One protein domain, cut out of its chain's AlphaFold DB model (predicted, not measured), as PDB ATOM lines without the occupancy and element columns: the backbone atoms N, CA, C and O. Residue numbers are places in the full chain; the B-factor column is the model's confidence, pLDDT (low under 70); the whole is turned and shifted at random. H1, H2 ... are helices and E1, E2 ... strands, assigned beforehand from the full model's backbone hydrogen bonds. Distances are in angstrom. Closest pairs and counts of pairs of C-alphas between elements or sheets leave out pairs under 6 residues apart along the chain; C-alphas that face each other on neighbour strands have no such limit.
ATOM      1  N   GLN A 135      43.471  27.463  -6.579       97.31
ATOM      2  CA  GLN A 135      43.971  28.758  -6.126       97.31
ATOM      3  C   GLN A 135      45.166  29.181  -6.978       97.31
ATOM      4  O   GLN A 135      46.168  28.472  -7.056       97.31
ATOM      5  N   GLU A 136      45.108  30.389  -7.531       98.00
ATOM      6  CA  GLU A 136      46.204  30.989  -8.283       98.00
ATOM      7  C   GLU A 136      46.602  32.345  -7.689       98.00
ATOM      8  O   GLU A 136      45.761  33.148  -7.286       98.00
ATOM      9  N   ILE A 137      47.908  32.620  -7.640       97.94
ATOM     10  CA  ILE A 137      48.426  33.946  -7.292       97.94
ATOM     11  C   ILE A 137      48.557  34.748  -8.582       97.94
ATOM     12  O   ILE A 137      49.415  34.460  -9.413       97.94
ATOM     13  N   LYS A 138      47.757  35.802  -8.713       97.94
ATOM     14  CA  LYS A 138      47.823  36.732  -9.838       97.94
ATOM     15  C   LYS A 138      48.539  38.013  -9.441       97.94
ATOM     16  O   LYS A 138      48.491  38.463  -8.291       97.94
ATOM     17  N   ARG A 139      49.197  38.621 -10.422       97.69
ATOM     18  CA  ARG A 139      49.715  39.978 -10.310       97.69
ATOM     19  C   ARG A 139      48.669  40.980 -10.790       97.69
ATOM     20  O   ARG A 139      47.875  40.703 -11.686       97.69
ATOM     21  N   GLY A 140      48.677  42.148 -10.172       97.62
ATOM     22  CA  GLY A 140      47.843  43.273 -10.557       97.62
ATOM     23  C   GLY A 140      48.452  44.574 -10.070       97.62
ATOM     24  O   GLY A 140      49.586  44.615  -9.592       97.62
ATOM     25  N   TYR A 141      47.676  45.642 -10.157       98.38
ATOM     26  CA  TYR A 141      48.096  46.963  -9.718       98.38
ATOM     27  C   TYR A 141      47.040  47.597  -8.831       98.38
ATOM     28  O   TYR A 141      45.848  47.507  -9.110       98.38
ATOM     29  N   GLU A 142      47.480  48.290  -7.787       98.12
ATOM     30  CA  GLU A 142      46.610  49.161  -7.006       98.12
ATOM     31  C   GLU A 142      46.882  50.619  -7.371       98.12
ATOM     32  O   GLU A 142      48.024  51.085  -7.295       98.12
ATOM     33  N   SER A 143      45.840  51.346  -7.773       97.44
ATOM     34  CA  SER A 143      45.950  52.779  -8.035       97.44
ATOM     35  C   SER A 143      46.037  53.574  -6.734       97.44
ATOM     36  O   SER A 143      45.285  53.312  -5.794       97.44
ATOM     37  N   TYR A 144      46.865  54.609  -6.707       96.38
ATOM     38  CA  TYR A 144      46.927  55.593  -5.632       96.38
ATOM     39  C   TYR A 144      47.153  56.989  -6.218       96.38
ATOM     40  O   TYR A 144      47.653  57.130  -7.333       96.38
ATOM     41  N   THR A 145      46.760  58.019  -5.477       94.81
ATOM     42  CA  THR A 145      46.901  59.414  -5.907       94.81
ATOM     43  C   THR A 145      48.112  60.037  -5.229       94.81
ATOM     44  O   THR A 145      48.295  59.875  -4.022       94.81
ATOM     45  N   VAL A 146      48.925  60.752  -5.999       93.62
ATOM     46  CA  VAL A 146      50.027  61.583  -5.504       93.62
ATOM     47  C   VAL A 146      49.826  63.021  -5.959       93.62
ATOM     48  O   VAL A 146      49.343  63.262  -7.064       93.62
ATOM     49  N   LYS A 147      50.197  63.974  -5.104       91.75
ATOM     50  CA  LYS A 147      50.274  65.389  -5.468       91.75
ATOM     51  C   LYS A 147      51.659  65.660  -6.046       91.75
ATOM     52  O   LYS A 147      52.659  65.458  -5.362       91.75
ATOM     53  N   GLU A 148      51.718  66.092  -7.296       88.56
ATOM     54  CA  GLU A 148      52.956  66.454  -7.993       88.56
ATOM     55  C   GLU A 148      52.866  67.921  -8.444       88.56
ATOM     56  O   GLU A 148      51.780  68.402  -8.764       88.56
ATOM     57  N   LYS A 149      53.984  68.657  -8.473       85.00
ATOM     58  CA  LYS A 149      53.993  70.022  -9.026       85.00
ATOM     59  C   LYS A 149      53.919  69.965 -10.554       85.00
ATOM     60  O   LYS A 149      54.726  69.284 -11.183       85.00
ATOM     61  N   GLY A 150      52.947  70.663 -11.130       79.94
ATOM     62  CA  GLY A 150      52.817  70.886 -12.566       79.94
ATOM     63  C   GLY A 150      53.900  71.821 -13.104       79.94
ATOM     64  O   GLY A 150      54.623  72.464 -12.342       79.94
ATOM     65  N   GLU A 151      53.998  71.914 -14.430       79.25
ATOM     66  CA  GLU A 151      54.941  72.813 -15.119       79.25
ATOM     67  C   GLU A 151      54.708  74.297 -14.773       79.25
ATOM     68  O   GLU A 151      55.625  75.106 -14.856       79.25
ATOM     69  N   ASP A 152      53.503  74.640 -14.311       82.69
ATOM     70  CA  ASP A 152      53.093  75.966 -13.838       82.69
ATOM     71  C   ASP A 152      53.321  76.189 -12.326       82.69
ATOM     72  O   ASP A 152      52.916  77.212 -11.774       82.69
ATOM     73  N   GLY A 153      53.950  75.231 -11.637       79.56
ATOM     74  CA  GLY A 153      54.235  75.281 -10.201       79.56
ATOM     75  C   GLY A 153      53.050  74.948  -9.287       79.56
ATOM     76  O   GLY A 153      53.236  74.918  -8.066       79.56
ATOM     77  N   LYS A 154      51.856  74.666  -9.832       85.94
ATOM     78  CA  LYS A 154      50.666  74.290  -9.047       85.94
ATOM     79  C   LYS A 154      50.675  72.808  -8.687       85.94
ATOM     80  O   LYS A 154      51.204  71.985  -9.425       85.94
ATOM     81  N   GLU A 155      50.068  72.448  -7.558       86.75
ATOM     82  CA  GLU A 155      49.869  71.036  -7.208       86.75
ATOM     83  C   GLU A 155      48.799  70.405  -8.111       86.75
ATOM     84  O   GLU A 155      47.676  70.898  -8.197       86.75
ATOM     85  N   VAL A 156      49.143  69.292  -8.760       89.88
ATOM     86  CA  VAL A 156      48.254  68.487  -9.603       89.88
ATOM     87  C   VAL A 156      48.198  67.071  -9.041       89.88
ATOM     88  O   VAL A 156      49.227  66.451  -8.762       89.88
ATOM     89  N   GLU A 157      46.991  66.534  -8.889       91.62
ATOM     90  CA  GLU A 157      46.802  65.134  -8.516       91.62
ATOM     91  C   GLU A 157      47.046  64.219  -9.718       91.62
ATOM     92  O   GLU A 157      46.418  64.357 -10.769       91.62
ATOM     93  N   ARG A 158      47.956  63.256  -9.562       92.06
ATOM     94  CA  ARG A 158      48.238  62.234 -10.572       92.06
ATOM     95  C   ARG A 158      47.981  60.842 -10.015       92.06
ATOM     96  O   ARG A 158      48.385  60.509  -8.901       92.06
ATOM     97  N   THR A 159      47.324  60.007 -10.817       94.50
ATOM     98  CA  THR A 159      47.138  58.587 -10.512       94.50
ATOM     99  C   THR A 159      48.407  57.817 -10.857       94.50
ATOM    100  O   THR A 159      48.898  57.858 -11.985       94.50
ATOM    101  N   ARG A 160      48.925  57.084  -9.877       95.69
ATOM    102  CA  ARG A 160      50.036  56.145 -10.017       95.69
ATOM    103  C   ARG A 160      49.555  54.741  -9.671       95.69
ATOM    104  O   ARG A 160      48.494  54.565  -9.075       95.69
ATOM    105  N   TYR A 161      50.338  53.742 -10.057       97.44
ATOM    106  CA  TYR A 161      49.997  52.332  -9.904       97.44
ATOM    107  C   TYR A 161      51.159  51.604  -9.248       97.44
ATOM    108  O   TYR A 161      52.289  51.699  -9.724       97.44
ATOM    109  N   ARG A 162      50.890  50.878  -8.160       97.12
ATOM    110  CA  ARG A 162      51.884  50.018  -7.506       97.12
ATOM    111  C   ARG A 162      51.581  48.552  -7.814       97.12
ATOM    112  O   ARG A 162      50.404  48.193  -7.763       97.12
ATOM    113  N   PRO A 163      52.587  47.718  -8.123       97.88
ATOM    114  CA  PRO A 163      52.374  46.293  -8.335       97.88
ATOM    115  C   PRO A 163      51.937  45.630  -7.027       97.88
ATOM    116  O   PRO A 163      52.490  45.899  -5.958       97.88
ATOM    117  N   VAL A 164      50.934  44.764  -7.114       98.19
ATOM    118  CA  VAL A 164      50.357  44.019  -5.992       98.19
ATOM    119  C   VAL A 164      50.055  42.587  -6.421       98.19
ATOM    120  O   VAL A 164      50.085  42.252  -7.606       98.19
ATOM    121  N   LYS A 165      49.768  41.721  -5.450       98.06
ATOM    122  CA  LYS A 165      49.297  40.357  -5.700       98.06
ATOM    123  C   LYS A 165      47.888  40.194  -5.151       98.06
ATOM    124  O   LYS A 165      47.569  40.746  -4.096       98.06
ATOM    125  N   TYR A 166      47.079  39.415  -5.847       98.00
ATOM    126  CA  TYR A 166      45.773  38.961  -5.388       98.00
ATOM    127  C   TYR A 166      45.644  37.458  -5.635       98.00
ATOM    128  O   TYR A 166      46.419  36.878  -6.398       98.00
ATOM    129  N   TYR A 167      44.696  36.825  -4.956       98.00
ATOM    130  CA  TYR A 167      44.419  35.405  -5.125       98.00
ATOM    131  C   TYR A 167      43.145  35.243  -5.938       98.00
ATOM    132  O   TYR A 167      42.138  35.878  -5.630       98.00
ATOM    133  N   GLU A 168      43.198  34.408  -6.962       98.25
ATOM    134  CA  GLU A 168      42.050  34.004  -7.764       98.25
ATOM    135  C   GLU A 168      41.704  32.559  -7.420       98.25
ATOM    136  O   GLU A 168      42.595  31.714  -7.316       98.25
ATOM    137  N   PHE A 169      40.420  32.289  -7.212       98.19
ATOM    138  CA  PHE A 169      39.935  30.986  -6.786       98.19
ATOM    139  C   PHE A 169      38.836  30.486  -7.706       98.19
ATOM    140  O   PHE A 169      37.964  31.259  -8.108       98.19
ATOM    141  N   ARG A 170      38.842  29.183  -7.982       97.75
ATOM    142  CA  ARG A 170      37.752  28.486  -8.664       97.75
ATOM    143  C   ARG A 170      37.437  27.184  -7.943       97.75
ATOM    144  O   ARG A 170      38.351  26.467  -7.547       97.75
ATOM    145  N   LYS A 171      36.154  26.876  -7.791       96.75
ATOM    146  CA  LYS A 171      35.679  25.571  -7.316       96.75
ATOM    147  C   LYS A 171      34.413  25.210  -8.087       96.75
ATOM    148  O   LYS A 171      33.585  26.084  -8.340       96.75
ATOM    149  N   ARG A 172      34.287  23.936  -8.449       97.25
ATOM    150  CA  ARG A 172      33.123  23.379  -9.139       97.25
ATOM    151  C   ARG A 172      32.643  22.157  -8.385       97.25
ATOM    152  O   ARG A 172      33.444  21.269  -8.129       97.25
ATOM    153  N   TRP A 207      36.014  33.603  -7.729       98.12
ATOM    154  CA  TRP A 207      36.172  34.824  -6.949       98.12
ATOM    155  C   TRP A 207      37.634  35.217  -6.797       98.12
ATOM    156  O   TRP A 207      38.556  34.436  -7.034       98.12
ATOM    157  N   VAL A 208      37.836  36.456  -6.365       98.00
ATOM    158  CA  VAL A 208      39.150  37.013  -6.061       98.00
ATOM    159  C   VAL A 208      39.185  37.491  -4.617       98.00
ATOM    160  O   VAL A 208      38.226  38.080  -4.117       98.00
ATOM    161  N   THR A 209      40.313  37.285  -3.939       97.50
ATOM    162  CA  THR A 209      40.603  37.963  -2.674       97.50
ATOM    163  C   THR A 209      41.808  38.878  -2.821       97.50
ATOM    164  O   THR A 209      42.859  38.518  -3.357       97.50
ATOM    165  N   TYR A 210      41.648  40.102  -2.326       97.50
ATOM    166  CA  TYR A 210      42.690  41.112  -2.308       97.50
ATOM    167  C   TYR A 210      42.712  41.787  -0.939       97.50
ATOM    168  O   TYR A 210      41.672  42.207  -0.442       97.50
ATOM    169  N   LYS A 211      43.894  41.868  -0.316       96.00
ATOM    170  CA  LYS A 211      44.053  42.448   1.031       96.00
ATOM    171  C   LYS A 211      43.977  43.981   1.045       96.00
ATOM    172  O   LYS A 211      43.752  44.556   2.103       96.00
ATOM    173  N   GLY A 212      44.234  44.633  -0.092       96.06
ATOM    174  CA  GLY A 212      44.179  46.091  -0.227       96.06
ATOM    175  C   GLY A 212      42.800  46.588  -0.661       96.06
ATOM    176  O   GLY A 212      41.789  45.907  -0.498       96.06
ATOM    177  N   ASN A 213      42.742  47.782  -1.254       96.31
ATOM    178  CA  ASN A 213      41.472  48.340  -1.702       96.31
ATOM    179  C   ASN A 213      41.046  47.760  -3.067       96.31
ATOM    180  O   ASN A 213      41.558  48.161  -4.112       96.31
ATOM    181  N   ALA A 214      40.062  46.855  -3.064       95.50
ATOM    182  CA  ALA A 214      39.506  46.228  -4.269       95.50
ATOM    183  C   ALA A 214      38.974  47.239  -5.305       95.50
ATOM    184  O   ALA A 214      39.159  47.049  -6.505       95.50
ATOM    185  N   SER A 215      38.404  48.370  -4.865       96.06
ATOM    186  CA  SER A 215      37.931  49.435  -5.773       96.06
ATOM    187  C   SER A 215      39.064  50.152  -6.515       96.06
ATOM    188  O   SER A 215      38.819  50.894  -7.464       96.06
ATOM    189  N   ARG A 216      40.310  49.932  -6.089       97.12
ATOM    190  CA  ARG A 216      41.534  50.468  -6.686       97.12
ATOM    191  C   ARG A 216      42.372  49.386  -7.353       97.12
ATOM    192  O   ARG A 216      43.460  49.699  -7.823       97.12
ATOM    193  N   LEU A 217      41.886  48.145  -7.405       98.00
ATOM    194  CA  LEU A 217      42.573  47.032  -8.043       98.00
ATOM    195  C   LEU A 217      42.367  47.070  -9.564       98.00
ATOM    196  O   LEU A 217      41.275  47.388 -10.054       98.00
ATOM    197  N   PHE A 218      43.435  46.747 -10.288       98.25
ATOM    198  CA  PHE A 218      43.509  46.635 -11.740       98.25
ATOM    199  C   PHE A 218      44.225  45.329 -12.113       98.25
ATOM    200  O   PHE A 218      45.216  44.985 -11.461       98.25
ATOM    201  N   PRO A 219      43.766  44.619 -13.157       97.88
ATOM    202  CA  PRO A 219      44.487  43.463 -13.680       97.88
ATOM    203  C   PRO A 219      45.802  43.895 -14.340       97.88
ATOM    204  O   PRO A 219      45.974  45.057 -14.711       97.88
ATOM    205  N   GLU A 220      46.732  42.961 -14.498       97.88
ATOM    206  CA  GLU A 220      47.963  43.164 -15.265       97.88
ATOM    207  C   GLU A 220      47.785  42.747 -16.731       97.88
ATOM    208  O   GLU A 220      47.091  41.778 -17.040       97.88
ATOM    209  N   ARG A 221      48.450  43.464 -17.641       97.06
ATOM    210  CA  ARG A 221      48.711  43.030 -19.016       97.06
ATOM    211  C   ARG A 221      50.075  43.560 -19.447       97.06
ATOM    212  O   ARG A 221      50.288  44.765 -19.374       97.06
ATOM    213  N   GLU A 222      50.958  42.673 -19.907       94.50
ATOM    214  CA  GLU A 222      52.307  43.032 -20.390       94.50
ATOM    215  C   GLU A 222      53.102  43.858 -19.350       94.50
ATOM    216  O   GLU A 222      53.598  44.943 -19.656       94.50
ATOM    217  N   ASP A 223      53.145  43.381 -18.094       94.69
ATOM    218  CA  ASP A 223      53.813  44.032 -16.949       94.69
ATOM    219  C   ASP A 223      53.361  45.490 -16.693       94.69
ATOM    220  O   ASP A 223      54.113  46.335 -16.191       94.69
ATOM    221  N   LYS A 224      52.114  45.817 -17.057       96.38
ATOM    222  CA  LYS A 224      51.491  47.134 -16.854       96.38
ATOM    223  C   LYS A 224      50.053  47.003 -16.343       96.38
ATOM    224  O   LYS A 224      49.398  45.986 -16.587       96.38
ATOM    225  N   PRO A 225      49.513  48.035 -15.662       97.12
ATOM    226  CA  PRO A 225      48.104  48.057 -15.287       97.12
ATOM    227  C   PRO A 225      47.224  48.037 -16.539       97.12
ATOM    228  O   PRO A 225      47.317  48.911 -17.403       97.12
ATOM    229  N   TYR A 226      46.330  47.058 -16.626       97.69
ATOM    230  CA  TYR A 226      45.382  46.949 -17.722       97.69
ATOM    231  C   TYR A 226      44.139  47.791 -17.428       97.69
ATOM    232  O   TYR A 226      43.246  47.409 -16.675       97.69
ATOM    233  N   LEU A 227      44.088  48.977 -18.036       96.50
ATOM    234  CA  LEU A 227      43.090  50.014 -17.734       96.50
ATOM    235  C   LEU A 227      41.745  49.828 -18.453       96.50
ATOM    236  O   LEU A 227      40.858  50.679 -18.344       96.50
ATOM    237  N   ARG A 228      41.569  48.740 -19.215       97.69
ATOM    238  CA  ARG A 228      40.331  48.498 -19.961       97.69
ATOM    239  C   ARG A 228      39.170  48.336 -18.979       97.69
ATOM    240  O   ARG A 228      39.151  47.389 -18.199       97.69
ATOM    241  N   ARG A 229      38.171  49.224 -19.071       96.88
ATOM    242  CA  ARG A 229      37.017  49.269 -18.149       96.88
ATOM    243  C   ARG A 229      36.345  47.910 -17.952       96.88
ATOM    244  O   ARG A 229      36.045  47.563 -16.821       96.88
ATOM    245  N   SER A 230      36.151  47.133 -19.022       97.56
ATOM    246  CA  SER A 230      35.539  45.801 -18.924       97.56
ATOM    247  C   SER A 230      36.353  44.849 -18.044       97.56
ATOM    248  O   SER A 230      35.787  44.242 -17.149       97.56
ATOM    249  N   ALA A 231      37.676  44.794 -18.228       97.50
ATOM    250  CA  ALA A 231      38.561  43.931 -17.444       97.50
ATOM    251  C   ALA A 231      38.656  44.379 -15.977       97.50
ATOM    252  O   ALA A 231      38.694  43.559 -15.065       97.50
ATOM    253  N   VAL A 232      38.661  45.693 -15.739       97.75
ATOM    254  CA  VAL A 232      38.637  46.259 -14.383       97.75
ATOM    255  C   VAL A 232      37.326  45.918 -13.671       97.75
ATOM    256  O   VAL A 232      37.344  45.519 -12.509       97.75
ATOM    257  N   ASN A 233      36.194  46.062 -14.359       97.50
ATOM    258  CA  ASN A 233      34.880  45.757 -13.798       97.50
ATOM    259  C   ASN A 233      34.712  44.259 -13.535       97.50
ATOM    260  O   ASN A 233      34.213  43.894 -12.475       97.50
ATOM    261  N   GLU A 234      35.170  43.408 -14.454       97.44
ATOM    262  CA  GLU A 234      35.201  41.955 -14.287       97.44
ATOM    263  C   GLU A 234      35.994  41.572 -13.035       97.44
ATOM    264  O   GLU A 234      35.420  41.005 -12.107       97.44
ATOM    265  N   LEU A 235      37.258  42.000 -12.923       97.75
ATOM    266  CA  LEU A 235      38.082  41.727 -11.743       97.75
ATOM    267  C   LEU A 235      37.420  42.191 -10.441       97.75
ATOM    268  O   LEU A 235      37.447  41.483  -9.437       97.75
ATOM    269  N   ARG A 236      36.816  43.382 -10.438       95.75
ATOM    270  CA  ARG A 236      36.156  43.926  -9.244       95.75
ATOM    271  C   ARG A 236      34.889  43.164  -8.889       95.75
ATOM    272  O   ARG A 236      34.674  42.919  -7.706       95.75
ATOM    273  N   SER A 237      34.099  42.735  -9.871       97.00
ATOM    274  CA  SER A 237      32.917  41.900  -9.625       97.00
ATOM    275  C   SER A 237      33.282  40.582  -8.932       97.00
ATOM    276  O   SER A 237      32.585  40.162  -8.009       97.00
ATOM    277  N   LEU A 238      34.445  40.007  -9.266       97.88
ATOM    278  CA  LEU A 238      34.971  38.801  -8.622       97.88
ATOM    279  C   LEU A 238      35.361  39.013  -7.152       97.88
ATOM    280  O   LEU A 238      35.402  38.049  -6.393       97.88
ATOM    281  N   THR A 239      35.618  40.249  -6.710       96.19
ATOM    282  CA  THR A 239      35.932  40.529  -5.292       96.19
ATOM    283  C   THR A 239      34.713  40.438  -4.372       96.19
ATOM    284  O   THR A 239      34.865  40.217  -3.170       96.19
ATOM    285  N   SER A 240      33.512  40.565  -4.940       94.88
ATOM    286  CA  SER A 240      32.223  40.416  -4.257       94.88
ATOM    287  C   SER A 240      31.462  39.158  -4.687       94.88
ATOM    288  O   SER A 240      30.304  38.993  -4.309       94.88
ATOM    289  N   ALA A 241      32.075  38.289  -5.494       97.12
ATOM    290  CA  ALA A 241      31.449  37.058  -5.955       97.12
ATOM    291  C   ALA A 241      31.280  36.046  -4.812       97.12
ATOM    292  O   ALA A 241      32.000  36.064  -3.806       97.12
TER     293      ALA A 241
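This is residues 135 to 172 and 207 to 241 of the 272 residues of an uncharacterized protein of Flavobacteriales bacterium (UniProt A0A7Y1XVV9). A long twisted hairpin, E1 and E2, makes the length of a rod; away from its turn, short E3 and E4 join its two sides, and this sheet curls round the helix H1. The printed part has 73 residues, with E1, E2, E3, E4 and H1 in that order, class mixed. The antiparallel sheet runs E3 E2 E1 E4. The whole is loose, with a radius of gyration of the C-alphas of 14.6 A, spanning 56 by 24 by 22 A.

Start at the hairpin of E1, residues 135 to 149, and E2, residues 155 to 172: N 136 and O 168, 2.8 A apart, are within hydrogen-bond range. Beside E2 find edge strand E3, residues 207 to 209, with N 169 and O 207 at 2.8 A. Beside E1 find edge strand E4, residues 217 to 221, with N 218 and O 141 at 2.8 A. H1, residues 229 to 239, is on the sheet and touches E4, closest at the C-alphas of Phe 218 and Val 232, 5.6 A. Its backbone has 6 of 7 O i to N i+4 pairs within range.

Find C-alpha 135 at (43.971, 28.758, -6.126); E1 runs 42.6 A from there. E2 spans 50.6 A, and H1 15.6 A to C-alpha 239 at (35.932, 40.529, -5.292).

Residues 173 to 206 are not printed; C-alphas 172 and 207 are 12.0 A apart. No printed residue is under 70 in pLDDT.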